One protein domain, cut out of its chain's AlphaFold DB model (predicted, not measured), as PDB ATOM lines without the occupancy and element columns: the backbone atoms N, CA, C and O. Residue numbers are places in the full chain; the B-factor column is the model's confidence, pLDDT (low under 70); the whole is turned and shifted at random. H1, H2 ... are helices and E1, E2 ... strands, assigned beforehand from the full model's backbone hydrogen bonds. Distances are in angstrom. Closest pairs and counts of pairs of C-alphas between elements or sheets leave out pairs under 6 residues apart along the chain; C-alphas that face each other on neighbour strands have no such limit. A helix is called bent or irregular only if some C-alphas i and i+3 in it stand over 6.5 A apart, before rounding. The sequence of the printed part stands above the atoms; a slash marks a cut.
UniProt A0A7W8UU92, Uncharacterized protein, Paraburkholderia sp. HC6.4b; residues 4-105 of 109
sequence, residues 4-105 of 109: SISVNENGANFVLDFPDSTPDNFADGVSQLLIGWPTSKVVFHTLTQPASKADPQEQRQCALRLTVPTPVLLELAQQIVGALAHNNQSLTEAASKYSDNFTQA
ATOM      1  N   SER A   4      56.852  68.156 119.237       84.75
ATOM      2  CA  SER A   4      55.873  69.246 119.137       84.75
ATOM      3  C   SER A   4      56.592  70.537 118.776       84.75
ATOM      4  O   SER A   4      57.699  70.787 119.258       84.75
ATOM      5  N   ILE A   5      55.983  71.352 117.920       87.06
ATOM      6  CA  ILE A   5      56.480  72.692 117.603       87.06
ATOM      7  C   ILE A   5      55.394  73.724 117.891       87.06
ATOM      8  O   ILE A   5      54.226  73.520 117.565       87.06
ATOM      9  N   SER A   6      55.786  74.845 118.493       85.44
ATOM     10  CA  SER A   6      54.919  76.015 118.612       85.44
ATOM     11  C   SER A   6      55.053  76.842 117.340       85.44
ATOM     12  O   SER A   6      56.146  77.321 117.035       85.44
ATOM     13  N   VAL A   7      53.957  76.999 116.605       82.38
ATOM     14  CA  VAL A   7      53.898  77.797 115.379       82.38
ATOM     15  C   VAL A   7      53.217  79.122 115.695       82.38
ATOM     16  O   VAL A   7      52.136  79.151 116.286       82.38
ATOM     17  N   ASN A   8      53.874  80.214 115.309       78.38
ATOM     18  CA  ASN A   8      53.334  81.567 115.355       78.38
ATOM     19  C   ASN A   8      53.490  82.169 113.958       78.38
ATOM     20  O   ASN A   8      54.547  82.696 113.614       78.38
ATOM     21  N   GLU A   9      52.455  82.013 113.137       71.50
ATOM     22  CA  GLU A   9      52.429  82.491 111.754       71.50
ATOM     23  C   GLU A   9      51.135  83.271 111.509       71.50
ATOM     24  O   GLU A   9      50.043  82.811 111.839       71.50
ATOM     25  N   ASN A  10      51.258  84.483 110.958       63.84
ATOM     26  CA  ASN A  10      50.143  85.369 110.586       63.84
ATOM     27  C   ASN A  10      49.071  85.582 111.675       63.84
ATOM     28  O   ASN A  10      47.887  85.733 111.381       63.84
ATOM     29  N   GLY A  11      49.479  85.612 112.947       69.69
ATOM     30  CA  GLY A  11      48.574  85.814 114.084       69.69
ATOM     31  C   GLY A  11      47.851  84.549 114.558       69.69
ATOM     32  O   GLY A  11      47.126  84.609 115.552       69.69
ATOM     33  N   ALA A  12      48.075  83.402 113.910       68.50
ATOM     34  CA  ALA A  12      47.666  82.104 114.423       68.50
ATOM     35  C   ALA A  12      48.754  81.548 115.350       68.50
ATOM     36  O   ALA A  12      49.906  81.386 114.952       68.50
ATOM     37  N   ASN A  13      48.361  81.240 116.587       84.56
ATOM     38  CA  ASN A  13      49.200  80.553 117.564       84.56
ATOM     39  C   ASN A  13      48.646  79.153 117.784       84.56
ATOM     40  O   ASN A  13      47.561  79.000 118.350       84.56
ATOM     41  N   PHE A  14      49.384  78.138 117.350       84.38
ATOM     42  CA  PHE A  14      49.005  76.747 117.572       84.38
ATOM     43  C   PHE A  14      50.225  75.873 117.856       84.38
ATOM     44  O   PHE A  14      51.354  76.193 117.488       84.38
ATOM     45  N   VAL A  15      49.981  74.759 118.543       87.19
ATOM     46  CA  VAL A  15      50.974  73.703 118.741       87.19
ATOM     47  C   VAL A  15      50.701  72.629 117.701       87.19
ATOM     48  O   VAL A  15      49.575  72.147 117.589       87.19
ATOM     49  N   LEU A  16      51.721  72.289 116.919       85.38
ATOM     50  CA  LEU A  16      51.673  71.187 115.972       85.38
ATOM     51  C   LEU A  16      52.418  69.994 116.565       85.38
ATOM     52  O   LEU A  16      53.640  70.038 116.736       85.38
ATOM     53  N   ASP A  17      51.669  68.938 116.863       87.50
ATOM     54  CA  ASP A  17      52.199  67.671 117.351       87.50
ATOM     55  C   ASP A  17      52.492  66.725 116.181       87.50
ATOM     56  O   ASP A  17      51.653  66.516 115.304       87.50
ATOM     57  N   PHE A  18      53.671  66.110 116.200       83.88
ATOM     58  CA  PHE A  18      54.092  65.048 115.291       83.88
ATOM     59  C   PHE A  18      54.180  63.734 116.079       83.88
ATOM     60  O   PHE A  18      55.211  63.453 116.705       83.88
ATOM     61  N   PRO A  19      53.107  62.921 116.093       87.81
ATOM     62  CA  PRO A  19      53.168  61.566 116.625       87.81
ATOM     63  C   PRO A  19      54.259  60.755 115.918       87.81
ATOM     64  O   PRO A  19      54.376  60.842 114.697       87.81
ATOM     65  N   ASP A  20      54.991  59.907 116.649       80.25
ATOM     66  CA  ASP A  20      56.024  59.024 116.066       80.25
ATOM     67  C   ASP A  20      55.457  58.077 114.992       80.25
ATOM     68  O   ASP A  20      56.179  57.597 114.126       80.25
ATOM     69  N   SER A  21      54.152  57.797 115.047       82.56
ATOM     70  CA  SER A  21      53.438  56.971 114.073       82.56
ATOM     71  C   SER A  21      53.068  57.712 112.788       82.56
ATOM     72  O   SER A  21      52.423  57.123 111.920       82.56
ATOM     73  N   THR A  22      53.387  59.003 112.677       81.50
ATOM     74  CA  THR A  22      53.112  59.777 111.465       81.50
ATOM     75  C   THR A  22      54.023  59.264 110.356       81.50
ATOM     76  O   THR A  22      55.243  59.334 110.505       81.50
ATOM     77  N   PRO A  23      53.472  58.722 109.260       79.62
ATOM     78  CA  PRO A  23      54.294  58.142 108.214       79.62
ATOM     79  C   PRO A  23      55.058  59.246 107.482       79.62
ATOM     80  O   PRO A  23      54.454  60.123 106.860       79.62
ATOM     81  N   ASP A  24      56.385  59.173 107.535       80.38
ATOM     82  CA  ASP A  24      57.263  59.990 106.705       80.38
ATOM     83  C   ASP A  24      57.436  59.294 105.350       80.38
ATOM     84  O   ASP A  24      58.052  58.231 105.247       80.38
ATOM     85  N   ASN A  25      56.791  59.843 104.318       80.94
ATOM     86  CA  ASN A  25      56.804  59.263 102.980       80.94
ATOM     87  C   ASN A  25      57.814  60.015 102.123       80.94
ATOM     88  O   ASN A  25      57.587  61.168 101.754       80.94
ATOM     89  N   PHE A  26      58.889  59.331 101.746       82.50
ATOM     90  CA  PHE A  26      59.793  59.845 100.732       82.50
ATOM     91  C   PHE A  26      59.118  59.808  99.354       82.50
ATOM     92  O   PHE A  26      58.525  58.798  98.966       82.50
ATOM     93  N   ALA A  27      59.223  60.904  98.607       86.12
ATOM     94  CA  ALA A  27      58.764  60.991  97.230       86.12
ATOM     95  C   ALA A  27      59.872  61.560  96.344       86.12
ATOM     96  O   ALA A  27      60.463  62.586  96.677       86.12
ATOM     97  N   ASP A  28      60.097  60.928  95.194       86.25
ATOM     98  CA  ASP A  28      61.084  61.365  94.202       86.25
ATOM     99  C   ASP A  28      60.665  62.665  93.502       86.25
ATOM    100  O   ASP A  28      61.503  63.433  93.033       86.25
ATOM    101  N   GLY A  29      59.360  62.951  93.440       85.88
ATOM    102  CA  GLY A  29      58.888  64.236  92.937       85.88
ATOM    103  C   GLY A  29      57.375  64.394  92.890       85.88
ATOM    104  O   GLY A  29      56.605  63.558  93.366       85.88
ATOM    105  N   VAL A  30      56.925  65.474  92.247       87.00
ATOM    106  CA  VAL A  30      55.505  65.775  92.004       87.00
ATOM    107  C   VAL A  30      55.163  65.444  90.554       87.00
ATOM    108  O   VAL A  30      55.791  65.962  89.636       87.00
ATOM    109  N   SER A  31      54.183  64.564  90.338       82.69
ATOM    110  CA  SER A  31      53.736  64.180  88.986       82.69
ATOM    111  C   SER A  31      52.539  64.995  88.507       82.69
ATOM    112  O   SER A  31      52.399  65.231  87.310       82.69
ATOM    113  N   GLN A  32      51.660  65.421  89.419       83.75
ATOM    114  CA  GLN A  32      50.463  66.171  89.051       83.75
ATOM    115  C   GLN A  32      50.113  67.213  90.107       83.75
ATOM    116  O   GLN A  32      50.074  66.918  91.303       83.75
ATOM    117  N   LEU A  33      49.789  68.413  89.630       83.94
ATOM    118  CA  LEU A  33      49.164  69.475  90.399       83.94
ATOM    119  C   LEU A  33      47.850  69.835  89.703       83.94
ATOM    120  O   LEU A  33      47.857  70.343  88.584       83.94
ATOM    121  N   LEU A  34      46.725  69.543  90.348       85.81
ATOM    122  CA  LEU A  34      45.406  69.951  89.877       85.81
ATOM    123  C   LEU A  34      44.891  71.058  90.790       85.81
ATOM    124  O   LEU A  34      44.587  70.803  91.956       85.81
ATOM    125  N   ILE A  35      44.776  72.269  90.255       84.50
ATOM    126  CA  ILE A  35      44.200  73.409  90.968       84.50
ATOM    127  C   ILE A  35      42.749  73.561  90.516       84.50
ATOM    128  O   ILE A  35      42.478  73.693  89.324       84.50
ATOM    129  N   GLY A  36      41.810  73.514  91.458       83.69
ATOM    130  CA  GLY A  36      40.376  73.603  91.170       83.69
ATOM    131  C   GLY A  36      39.578  74.136  92.352       83.69
ATOM    132  O   GLY A  36      40.110  74.270  93.446       83.69
ATOM    133  N   TRP A  37      38.301  74.460  92.165       81.25
ATOM    134  CA  TRP A  37      37.436  74.915  93.258       81.25
ATOM    135  C   TRP A  37      36.498  73.785  93.721       81.25
ATOM    136  O   TRP A  37      35.911  73.126  92.863       81.25
ATOM    137  N   PRO A  38      36.322  73.540  95.037       86.56
ATOM    138  CA  PRO A  38      36.932  74.243  96.175       86.56
ATOM    139  C   PRO A  38      38.269  73.641  96.651       86.56
ATOM    140  O   PRO A  38      38.892  74.184  97.563       86.56
ATOM    141  N   THR A  39      38.713  72.522  96.068       92.69
ATOM    142  CA  THR A  39      39.914  71.787  96.503       92.69
ATOM    143  C   THR A  39      40.904  71.562  95.372       92.69
ATOM    144  O   THR A  39      40.513  71.229  94.252       92.69
ATOM    145  N   SER A  40      42.184  71.624  95.716       91.38
ATOM    146  CA  SER A  40      43.316  71.290  94.861       91.38
ATOM    147  C   SER A  40      43.930  69.957  95.282       91.38
ATOM    148  O   SER A  40      43.797  69.527  96.432       91.38
ATOM    149  N   LYS A  41      44.600  69.285  94.346       92.12
ATOM    150  CA  LYS A  41      45.262  67.998  94.575       92.12
ATOM    151  C   LYS A  41      46.708  68.031  94.112       92.12
ATOM    152  O   LYS A  41      46.996  68.510  93.018       92.12
ATOM    153  N   VAL A  42      47.585  67.453  94.926       89.88
ATOM    154  CA  VAL A  42      49.001  67.249  94.615       89.88
ATOM    155  C   VAL A  42      49.294  65.758  94.680       89.88
ATOM    156  O   VAL A  42      48.952  65.104  95.668       89.88
ATOM    157  N   VAL A  43      49.896  65.213  93.627       91.75
ATOM    158  CA  VAL A  43      50.318  63.809  93.565       91.75
ATOM    159  C   VAL A  43      51.836  63.747  93.588       91.75
ATOM    160  O   VAL A  43      52.503  64.140  92.628       91.75
ATOM    161  N   PHE A  44      52.357  63.215  94.683       91.19
ATOM    162  CA  PHE A  44      53.752  62.855  94.855       91.19
ATOM    163  C   PHE A  44      53.967  61.421  94.380       91.19
ATOM    164  O   PHE A  44      53.113  60.554  94.589       91.19
ATOM    165  N   HIS A  45      55.099  61.167  93.740       91.94
ATOM    166  CA  HIS A  45      55.420  59.864  93.177       91.94
ATOM    167  C   HIS A  45      56.823  59.412  93.553       91.94
ATOM    168  O   HIS A  45      57.689  60.243  93.822       91.94
ATOM    169  N   THR A  46      57.024  58.101  93.519       90.25
ATOM    170  CA  THR A  46      58.337  57.468  93.485       90.25
ATOM    171  C   THR A  46      58.591  56.851  92.115       90.25
ATOM    172  O   THR A  46      57.661  56.429  91.418       90.25
ATOM    173  N   LEU A  47      59.855  56.822  91.711       87.88
ATOM    174  CA  LEU A  47      60.315  56.137  90.516       87.88
ATOM    175  C   LEU A  47      60.401  54.642  90.807       87.88
ATOM    176  O   LEU A  47      60.979  54.201  91.799       87.88
ATOM    177  N   THR A  48      59.833  53.847  89.913       83.19
ATOM    178  CA  THR A  48      59.900  52.387  89.972       83.19
ATOM    179  C   THR A  48      60.706  51.867  88.793       83.19
ATOM    180  O   THR A  48      60.701  52.463  87.713       83.19
ATOM    181  N   GLN A  49      61.431  50.765  89.000       78.31
ATOM    182  CA  GLN A  49      62.170  50.136  87.909       78.31
ATOM    183  C   GLN A  49      61.205  49.718  86.786       78.31
ATOM    184  O   GLN A  49      60.084  49.298  87.084       78.31
ATOM    185  N   PRO A  50      61.625  49.793  85.510       76.44
ATOM    186  CA  PRO A  50      60.797  49.344  84.398       76.44
ATOM    187  C   PRO A  50      60.393  47.879  84.580       76.44
ATOM    188  O   PRO A  50      61.228  47.039  84.925       76.44
ATOM    189  N   ALA A  51      59.127  47.553  84.305       70.19
ATOM    190  CA  ALA A  51      58.602  46.197  84.478       70.19
ATOM    191  C   ALA A  51      59.292  45.152  83.575       70.19
ATOM    192  O   ALA A  51      59.254  43.957  83.866       70.19
ATOM    193  N   SER A  52      59.926  45.577  82.478       75.50
ATOM    194  CA  SER A  52      60.702  44.706  81.594       75.50
ATOM    195  C   SER A  52      61.729  45.500  80.790       75.50
ATOM    196  O   SER A  52      61.488  46.639  80.408       75.50
ATOM    197  N   LYS A  53      62.854  44.869  80.426       72.62
ATOM    198  CA  LYS A  53      63.820  45.447  79.471       72.62
ATOM    199  C   LYS A  53      63.229  45.662  78.070       72.62
ATOM    200  O   LYS A  53      63.775  46.449  77.306       72.62
ATOM    201  N   ALA A  54      62.155  44.947  77.731       78.88
ATOM    202  CA  ALA A  54      61.466  45.070  76.447       78.88
ATOM    203  C   ALA A  54      60.500  46.266  76.392       78.88
ATOM    204  O   ALA A  54      60.147  46.700  75.299       78.88
ATOM    205  N   ASP A  55      60.102  46.800  77.550       68.56
ATOM    206  CA  ASP A  55      59.289  48.009  77.668       68.56
ATOM    207  C   ASP A  55      59.951  48.956  78.683       68.56
ATOM    208  O   ASP A  55      59.634  48.925  79.875       68.56
ATOM    209  N   PRO A  56      60.937  49.754  78.237       72.94
ATOM    210  CA  PRO A  56      61.765  50.575  79.114       72.94
ATOM    211  C   PRO A  56      61.045  51.835  79.614       72.94
ATOM    212  O   PRO A  56      61.710  52.768  80.063       72.94
ATOM    213  N   GLN A  57      59.715  51.912  79.504       80.56
ATOM    214  CA  GLN A  57      58.968  53.071  79.974       80.56
ATOM    215  C   GLN A  57      59.208  53.311  81.466       80.56
ATOM    216  O   GLN A  57      59.146  52.399  82.293       80.56
ATOM    217  N   GLU A  58      59.475  54.573  81.796       79.56
ATOM    218  CA  GLU A  58      59.611  55.023  83.171       79.56
ATOM    219  C   GLU A  58      58.272  54.847  83.892       79.56
ATOM    220  O   GLU A  58      57.262  55.445  83.519       79.56
ATOM    221  N   GLN A  59      58.266  54.012  84.929       83.38
ATOM    222  CA  GLN A  59      57.085  53.779  85.747       83.38
ATOM    223  C   GLN A  59      57.170  54.603  87.025       83.38
ATOM    224  O   GLN A  59      58.206  54.648  87.694       83.38
ATOM    225  N   ARG A  60      56.058  55.248  87.372       89.25
ATOM    226  CA  ARG A  60      55.927  56.098  88.556       89.25
ATOM    227  C   ARG A  60      54.793  55.575  89.420       89.25
ATOM    228  O   ARG A  60      53.668  55.436  88.940       89.25
ATOM    229  N   GLN A  61      55.068  55.328  90.694       88.62
ATOM    230  CA  GLN A  61      54.055  54.931  91.665       88.62
ATOM    231  C   GLN A  61      53.643  56.136  92.508       88.62
ATOM    232  O   GLN A  61      54.483  56.912  92.947       88.62
ATOM    233  N   CYS A  62      52.343  56.308  92.755       89.69
ATOM    234  CA  CYS A  62      51.855  57.343  93.665       89.69
ATOM    235  C   CYS A  62      52.319  57.038  95.099       89.69
ATOM    236  O   CYS A  62      51.861  56.065  95.693       89.69
ATOM    237  N   ALA A  63      53.176  57.897  95.649       87.25
ATOM    238  CA  ALA A  63      53.688  57.793  97.013       87.25
ATOM    239  C   ALA A  63      52.756  58.488  98.014       87.25
ATOM    240  O   ALA A  63      52.444  57.949  99.070       87.25
ATOM    241  N   LEU A  64      52.245  59.669  97.651       89.75
ATOM    242  CA  LEU A  64      51.315  60.433  98.475       89.75
ATOM    243  C   LEU A  64      50.385  61.258  97.590       89.75
ATOM    244  O   LEU A  64      50.811  61.888  96.623       89.75
ATOM    245  N   ARG A  65      49.106  61.308  97.955       90.31
ATOM    246  CA  ARG A  65      48.137  62.210  97.332       90.31
ATOM    247  C   ARG A  65      47.577  63.160  98.373       90.31
ATOM    248  O   ARG A  65      46.791  62.756  99.225       90.31
ATOM    249  N   LEU A  66      47.934  64.427  98.249       89.06
ATOM    250  CA  LEU A  66      47.462  65.491  99.118       89.06
ATOM    251  C   LEU A  66      46.229  66.155  98.493       89.06
ATOM    252  O   LEU A  66      46.236  66.489  97.310       89.06
ATOM    253  N   THR A  67      45.165  66.342  99.275       92.81
ATOM    254  CA  THR A  67      44.002  67.159  98.892       92.81
ATOM    255  C   THR A  67      43.903  68.321  99.865       92.81
ATOM    256  O   THR A  67      43.837  68.096 101.069       92.81
ATOM    257  N   VAL A  68      43.906  69.547  99.350       91.19
ATOM    258  CA  VAL A  68      43.950  70.775 100.156       91.19
ATOM    259  C   VAL A  68      42.837  71.710  99.695       91.19
ATOM    260  O   VAL A  68      42.607  71.809  98.484       91.19
ATOM    261  N   PRO A  69      42.147  72.427 100.598       92.75
ATOM    262  CA  PRO A  69      41.327  73.563 100.204       92.75
ATOM    263  C   PRO A  69      42.150  74.550  99.377       92.75
ATOM    264  O   PRO A  69      43.239  74.964  99.769       92.75
ATOM    265  N   THR A  70      41.633  74.932  98.218       90.31
ATOM    266  CA  THR A  70      42.369  75.773  97.270       90.31
ATOM    267  C   THR A  70      42.764  77.135  97.836       90.31
ATOM    268  O   THR A  70      43.898  77.534  97.588       90.31
ATOM    269  N   PRO A  71      41.931  77.823  98.647       88.25
ATOM    270  CA  PRO A  71      42.357  79.055  99.310       88.25
ATOM    271  C   PRO A  71      43.615  78.873 100.171       88.25
ATOM    272  O   PRO A  71      44.536  79.675 100.078       88.25
ATOM    273  N   VAL A  72      43.687  77.777 100.934       87.50
ATOM    274  CA  VAL A  72      44.822  77.471 101.822       87.50
ATOM    275  C   VAL A  72      46.086  77.179 101.014       87.50
ATOM    276  O   VAL A  72      47.165  77.655 101.352       87.50
ATOM    277  N   LEU A  73      45.962  76.433  99.910       87.19
ATOM    278  CA  LEU A  73      47.104  76.159  99.036       87.19
ATOM    279  C   LEU A  73      47.656  77.442  98.394       87.19
ATOM    280  O   LEU A  73      48.870  77.590  98.273       87.19
ATOM    281  N   LEU A  74      46.777  78.360  97.983       87.69
ATOM    282  CA  LEU A  74      47.182  79.644  97.407       87.69
ATOM    283  C   LEU A  74      47.872  80.537  98.439       87.69
ATOM    284  O   LEU A  74      48.894  81.139  98.118       87.69
ATOM    285  N   GLU A  75      47.354  80.593  99.666       87.06
ATOM    286  CA  GLU A  75      47.980  81.339 100.759       87.06
ATOM    287  C   GLU A  75      49.385  80.801 101.065       87.06
ATOM    288  O   GLU A  75      50.347  81.569 101.092       87.06
ATOM    289  N   LEU A  76      49.533  79.477 101.182       84.75
ATOM    290  CA  LEU A  76      50.833  78.833 101.374       84.75
ATOM    291  C   LEU A  76      51.803  79.164 100.230       84.75
ATOM    292  O   LEU A  76      52.956  79.519 100.468       84.75
ATOM    293  N   ALA A  77      51.347  79.079  98.977       85.38
ATOM    294  CA  ALA A  77      52.178  79.404  97.822       85.38
ATOM    295  C   ALA A  77      52.644  80.870  97.847       85.38
ATOM    296  O   ALA A  77      53.809  81.149  97.571       85.38
ATOM    297  N   GLN A  78      51.761  81.803  98.217       84.94
ATOM    298  CA  GLN A  78      52.103  83.220  98.355       84.94
ATOM    299  C   GLN A  78      53.129  83.459  99.464       84.94
ATOM    300  O   GLN A  78      54.071  84.220  99.254       84.94
ATOM    301  N   GLN A  79      52.993  82.787 100.607       82.56
ATOM    302  CA  GLN A  79      53.961  82.871 101.701       82.56
ATOM    303  C   GLN A  79      55.331  82.332 101.286       82.56
ATOM    304  O   GLN A  79      56.337  82.994 101.528       82.56
ATOM    305  N   ILE A  80      55.381  81.178 100.609       83.12
ATOM    306  CA  ILE A  80      56.635  80.592 100.114       83.12
ATOM    307  C   ILE A  80      57.302  81.539  99.114       83.12
ATOM    308  O   ILE A  80      58.481  81.851  99.260       83.12
ATOM    309  N   VAL A  81      56.561  82.033  98.118       84.06
ATOM    310  CA  VAL A  81      57.102  82.971  97.120       84.06
ATOM    311  C   VAL A  81      57.565  84.264  97.785       84.06
ATOM    312  O   VAL A  81      58.648  84.754  97.471       84.06
ATOM    313  N   GLY A  82      56.790  84.790  98.736       81.62
ATOM    314  CA  GLY A  82      57.161  85.953  99.532       81.62
ATOM    315  C   GLY A  82      58.464  85.720 100.293       81.62
ATOM    316  O   GLY A  82      59.403  86.497 100.142       81.62
ATOM    317  N   ALA A  83      58.567  84.631 101.050       78.31
ATOM    318  CA  ALA A  83      59.772  84.283 101.795       78.31
ATOM    319  C   ALA A  83      60.986  84.102 100.872       78.31
ATOM    320  O   ALA A  83      62.055  84.630 101.160       78.31
ATOM    321  N   LEU A  84      60.833  83.418  99.735       76.44
ATOM    322  CA  LEU A  84      61.908  83.243  98.753       76.44
ATOM    323  C   LEU A  84      62.359  84.575  98.145       76.44
ATOM    324  O   LEU A  84      63.559  84.804  98.004       76.44
ATOM    325  N   ALA A  85      61.422  85.470  97.828       76.69
ATOM    326  CA  ALA A  85      61.739  86.794  97.306       76.69
ATOM    327  C   ALA A  85      62.541  87.633  98.315       76.69
ATOM    328  O   ALA A  85      63.496  88.301  97.926       76.69
ATOM    329  N   HIS A  86      62.204  87.555  99.607       71.94
ATOM    330  CA  HIS A  86      62.923  88.268 100.670       71.94
ATOM    331  C   HIS A  86      64.269  87.613 101.022       71.94
ATOM    332  O   HIS A  86      65.230  88.309 101.332       71.94
ATOM    333  N   ASN A  87      64.367  86.284 100.926       68.31
ATOM    334  CA  ASN A  87      65.563  85.525 101.299       68.31
ATOM    335  C   ASN A  87      66.575  85.357 100.159       68.31
ATOM    336  O   ASN A  87      67.625  84.758 100.376       68.31
ATOM    337  N   ASN A  88      66.305  85.863  98.954       65.00
ATOM    338  CA  ASN A  88      67.175  85.664  97.789       65.00
ATOM    339  C   ASN A  88      68.608  86.190  98.026       65.00
ATOM    340  O   ASN A  88      69.596  85.558  97.647       65.00
ATOM    341  N   GLN A  89      68.728  87.309  98.743       66.75
ATOM    342  CA  GLN A  89      70.018  87.862  99.146       66.75
ATOM    343  C   GLN A  89      70.725  86.960 100.174       66.75
ATOM    344  O   GLN A  89      71.881  86.592  99.976       66.75
ATOM    345  N   SER A  90      70.015  86.503 101.210       69.00
ATOM    346  CA  SER A  90      70.562  85.600 102.232       69.00
ATOM    347  C   SER A  90      70.928  84.214 101.687       69.00
ATOM    348  O   SER A  90      71.897  83.613 102.142       69.00
ATOM    349  N   LEU A  91      70.194  83.709 100.693       64.19
ATOM    350  CA  LEU A  91      70.496  82.455  99.999       64.19
ATOM    351  C   LEU A  91      71.746  82.585  99.128       64.19
ATOM    352  O   LEU A  91      72.575  81.677  99.118       64.19
ATOM    353  N   THR A  92      71.920  83.722  98.453       70.50
ATOM    354  CA  THR A  92      73.133  84.013  97.674       70.50
ATOM    355  C   THR A  92      74.353  84.132  98.589       70.50
ATOM    356  O   THR A  92      75.404  83.559  98.307       70.50
ATOM    357  N   GLU A  93      74.206  84.801  99.733       74.44
ATOM    358  CA  GLU A  93      75.253  84.901 100.754       74.44
ATOM    359  C   GLU A  93      75.590  83.537 101.380       74.44
ATOM    360  O   GLU A  93      76.764  83.224 101.585       74.44
ATOM    361  N   ALA A  94      74.588  82.697 101.654       73.19
ATOM    362  CA  ALA A  94      74.791  81.344 102.169       73.19
ATOM    363  C   ALA A  94      75.470  80.426 101.139       73.19
ATOM    364  O   ALA A  94      76.373  79.672 101.499       73.19
ATOM    365  N   ALA A  95      75.085  80.521  99.862       70.00
ATOM    366  CA  ALA A  95      75.710  79.780  98.771       70.00
ATOM    367  C   ALA A  95      77.166  80.216  98.544       70.00
ATOM    368  O   ALA A  95      78.034  79.360  98.383       70.00
ATOM    369  N   SER A  96      77.454  81.524  98.605       74.31
ATOM    370  CA  SER A  96      78.826  82.041  98.537       74.31
ATOM    371  C   SER A  96      79.664  81.511  99.696       74.31
ATOM    372  O   SER A  96      80.707  80.914  99.462       74.31
ATOM    373  N   LYS A  97      79.170  81.618 100.937       79.44
ATOM    374  CA  LYS A  97      79.870  81.086 102.119       79.44
ATOM    375  C   LYS A  97      80.109  79.581 102.034       79.44
ATOM    376  O   LYS A  97      81.162  79.107 102.449       79.44
ATOM    377  N   TYR A  98      79.147  78.821 101.516       73.62
ATOM    378  CA  TYR A  98      79.312  77.385 101.311       73.62
ATOM    379  C   TYR A  98      80.401  77.087 100.272       73.62
ATOM    380  O   TYR A  98      81.272  76.266 100.543       73.62
ATOM    381  N   SER A  99      80.402  77.782  99.129       73.88
ATOM    382  CA  SER A  99      81.451  77.657  98.106       73.88
ATOM    383  C   SER A  99      82.829  78.078  98.614       73.88
ATOM    384  O   SER A  99      83.814  77.403  98.316       73.88
ATOM    385  N   ASP A 100      82.915  79.143  99.410       79.50
ATOM    386  CA  ASP A 100      84.172  79.614  99.998       79.50
ATOM    387  C   ASP A 100      84.729  78.584 100.986       79.50
ATOM    388  O   ASP A 100      85.897  78.204 100.903       79.50
ATOM    389  N   ASN A 101      83.874  78.047 101.862       77.25
ATOM    390  CA  ASN A 101      84.246  76.988 102.800       77.25
ATOM    391  C   ASN A 101      84.634  75.691 102.076       77.25
ATOM    392  O   ASN A 101      85.585  75.022 102.472       77.25
ATOM    393  N   PHE A 102      83.918  75.340 101.007       71.75
ATOM    394  CA  PHE A 102      84.231  74.176 100.184       71.75
ATOM    395  C   PHE A 102      85.585  74.342  99.484       71.75
ATOM    396  O   PHE A 102      86.400  73.425  99.507       71.75
ATOM    397  N   THR A 103      85.870  75.526  98.935       71.69
ATOM    398  CA  THR A 103      87.139  75.830  98.257       71.69
ATOM    399  C   THR A 103      88.315  75.869  99.234       71.69
ATOM    400  O   THR A 103      89.387  75.371  98.912       71.69
ATOM    401  N   GLN A 104      88.119  76.398 100.445       71.75
ATOM    402  CA  GLN A 104      89.133  76.378 101.509       71.75
ATOM    403  C   GLN A 104      89.401  74.973 102.065       71.75
ATOM    404  O   GLN A 104      90.501  74.703 102.541       71.75
ATOM    405  N   ALA A 105      88.406  74.084 102.021       69.56
ATOM    406  CA  ALA A 105      88.534  72.701 102.470       69.56
ATOM    407  C   ALA A 105      89.149  71.768 101.411       69.56
ATOM    408  O   ALA A 105      89.498  70.631 101.738       69.56
TER     409      ALA A 105
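AT A GLANCE: This is residues 4 to 105 of the 109 residues of an uncharacterized protein of Paraburkholderia sp. HC6.4b (UniProt A0A7W8UU92). Picture an open, spread-out model: a narrow, strongly twisted sheet of three strands, E3, E4 and E5, from one end of which a long bent helix, H1, runs away, while a separate two-strand hairpin, E1 and E2, is joined to the sheet by the link of residues 19 to 28. The hairpin of E4 and E5 turns back through residues 49 to 58 at the end of the sheet away from H1, and residues 80 to 105, which belong to H1, stick out free. You have 102 printed residues before you, with five named strands and then one named helix along the chain, E1 E2 E3 E4 E5 H1; the class is mixed, helices and strands. The larger sheet has the order E3 - E4 - E5 and the smaller E1 - E2, both antiparallel. The whole is only just extended, close to loose, with a radius of gyration of the C-alphas of 19.4 A, and spans 50 by 48 by 31 A.

HOW THE PARTS SIT: Start at the sheet of E3, residues 29 to 34, E4, residues 39 to 48, and E5, residues 59 to 69, which form a meander, each strand the antiparallel neighbour of the one before. E4 is the inner strand, and E3 and E5 are the edge strands. Look across the hairpin of E4 and E5, at 160 degrees between directions: N 42 and O 66 are within hydrogen-bond range at 2.9 A, and so are N 48 and O 59 at 2.9 A. E5 bends by 54 degrees at residue 63. Across the hairpin of E3 and E4, at 153 degrees, find N 41 and O 34 at 2.8 A. Next comes H1, residues 70 to 105, assigned as one helix by its hydrogen bonds but bent: C-alphas 86 and 89 are 7.3 A apart. Its arms, H1a with residues 70 to 86 and H1b with residues 89 to 105, stand at a steep tilt of 58 degrees. H1a only grazes the sheet, with its residues 70 to 74; its closest C-alphas to E4 are those of Thr 39 and Thr 70, 4.7 A apart. H1b is not on the sheet. In both arms every O i to N i+4 pair is within hydrogen-bond range. Now go to the hairpin of E1, residues 4 to 9, and E2, residues 12 to 18, antiparallel at 155 degrees, where N 7 and O 14 are 2.9 A apart. E1 and E2 are apart from H1a, from H1b and from the strands E3, E4 and E5.

IN THESE COORDINATES: Find C-alpha 39 at (39.914, 71.787, 96.503); from there E4 runs 28.6 A to C-alpha 48. E5 runs 29.1 A from C-alpha 59 to C-alpha 69, and E3 runs 15.0 A from C-alpha 29 to C-alpha 34. H1a covers 24.3 A from C-alpha 70 to C-alpha 86, and H1b covers 24.2 A from C-alpha 89 to C-alpha 105 at (88.534, 72.701, 102.470). E1 begins at C-alpha 4, at (55.873, 69.246, 119.137), and measures 15.5 A; E2, from C-alpha 12 to C-alpha 18, measures 18.2 A.

THE WHOLE: The two C-alphas farthest apart are those of Gly 11 and Ala 54, at 56.9 A. Without the free residues 80 to 105, the body of 76 residues spans 57 by 33 by 17 A. The printed part has no cut. The links E1 to E2, E3 to E4 and E5 to H1 are tight, E2 to E3 and E4 to E5 are short, and no link is long. Read the B-factor column for confidence: the mean pLDDT of the printed part is 81.4, with residues 10 to 12, 55, 87 to 91 and 105 under 70.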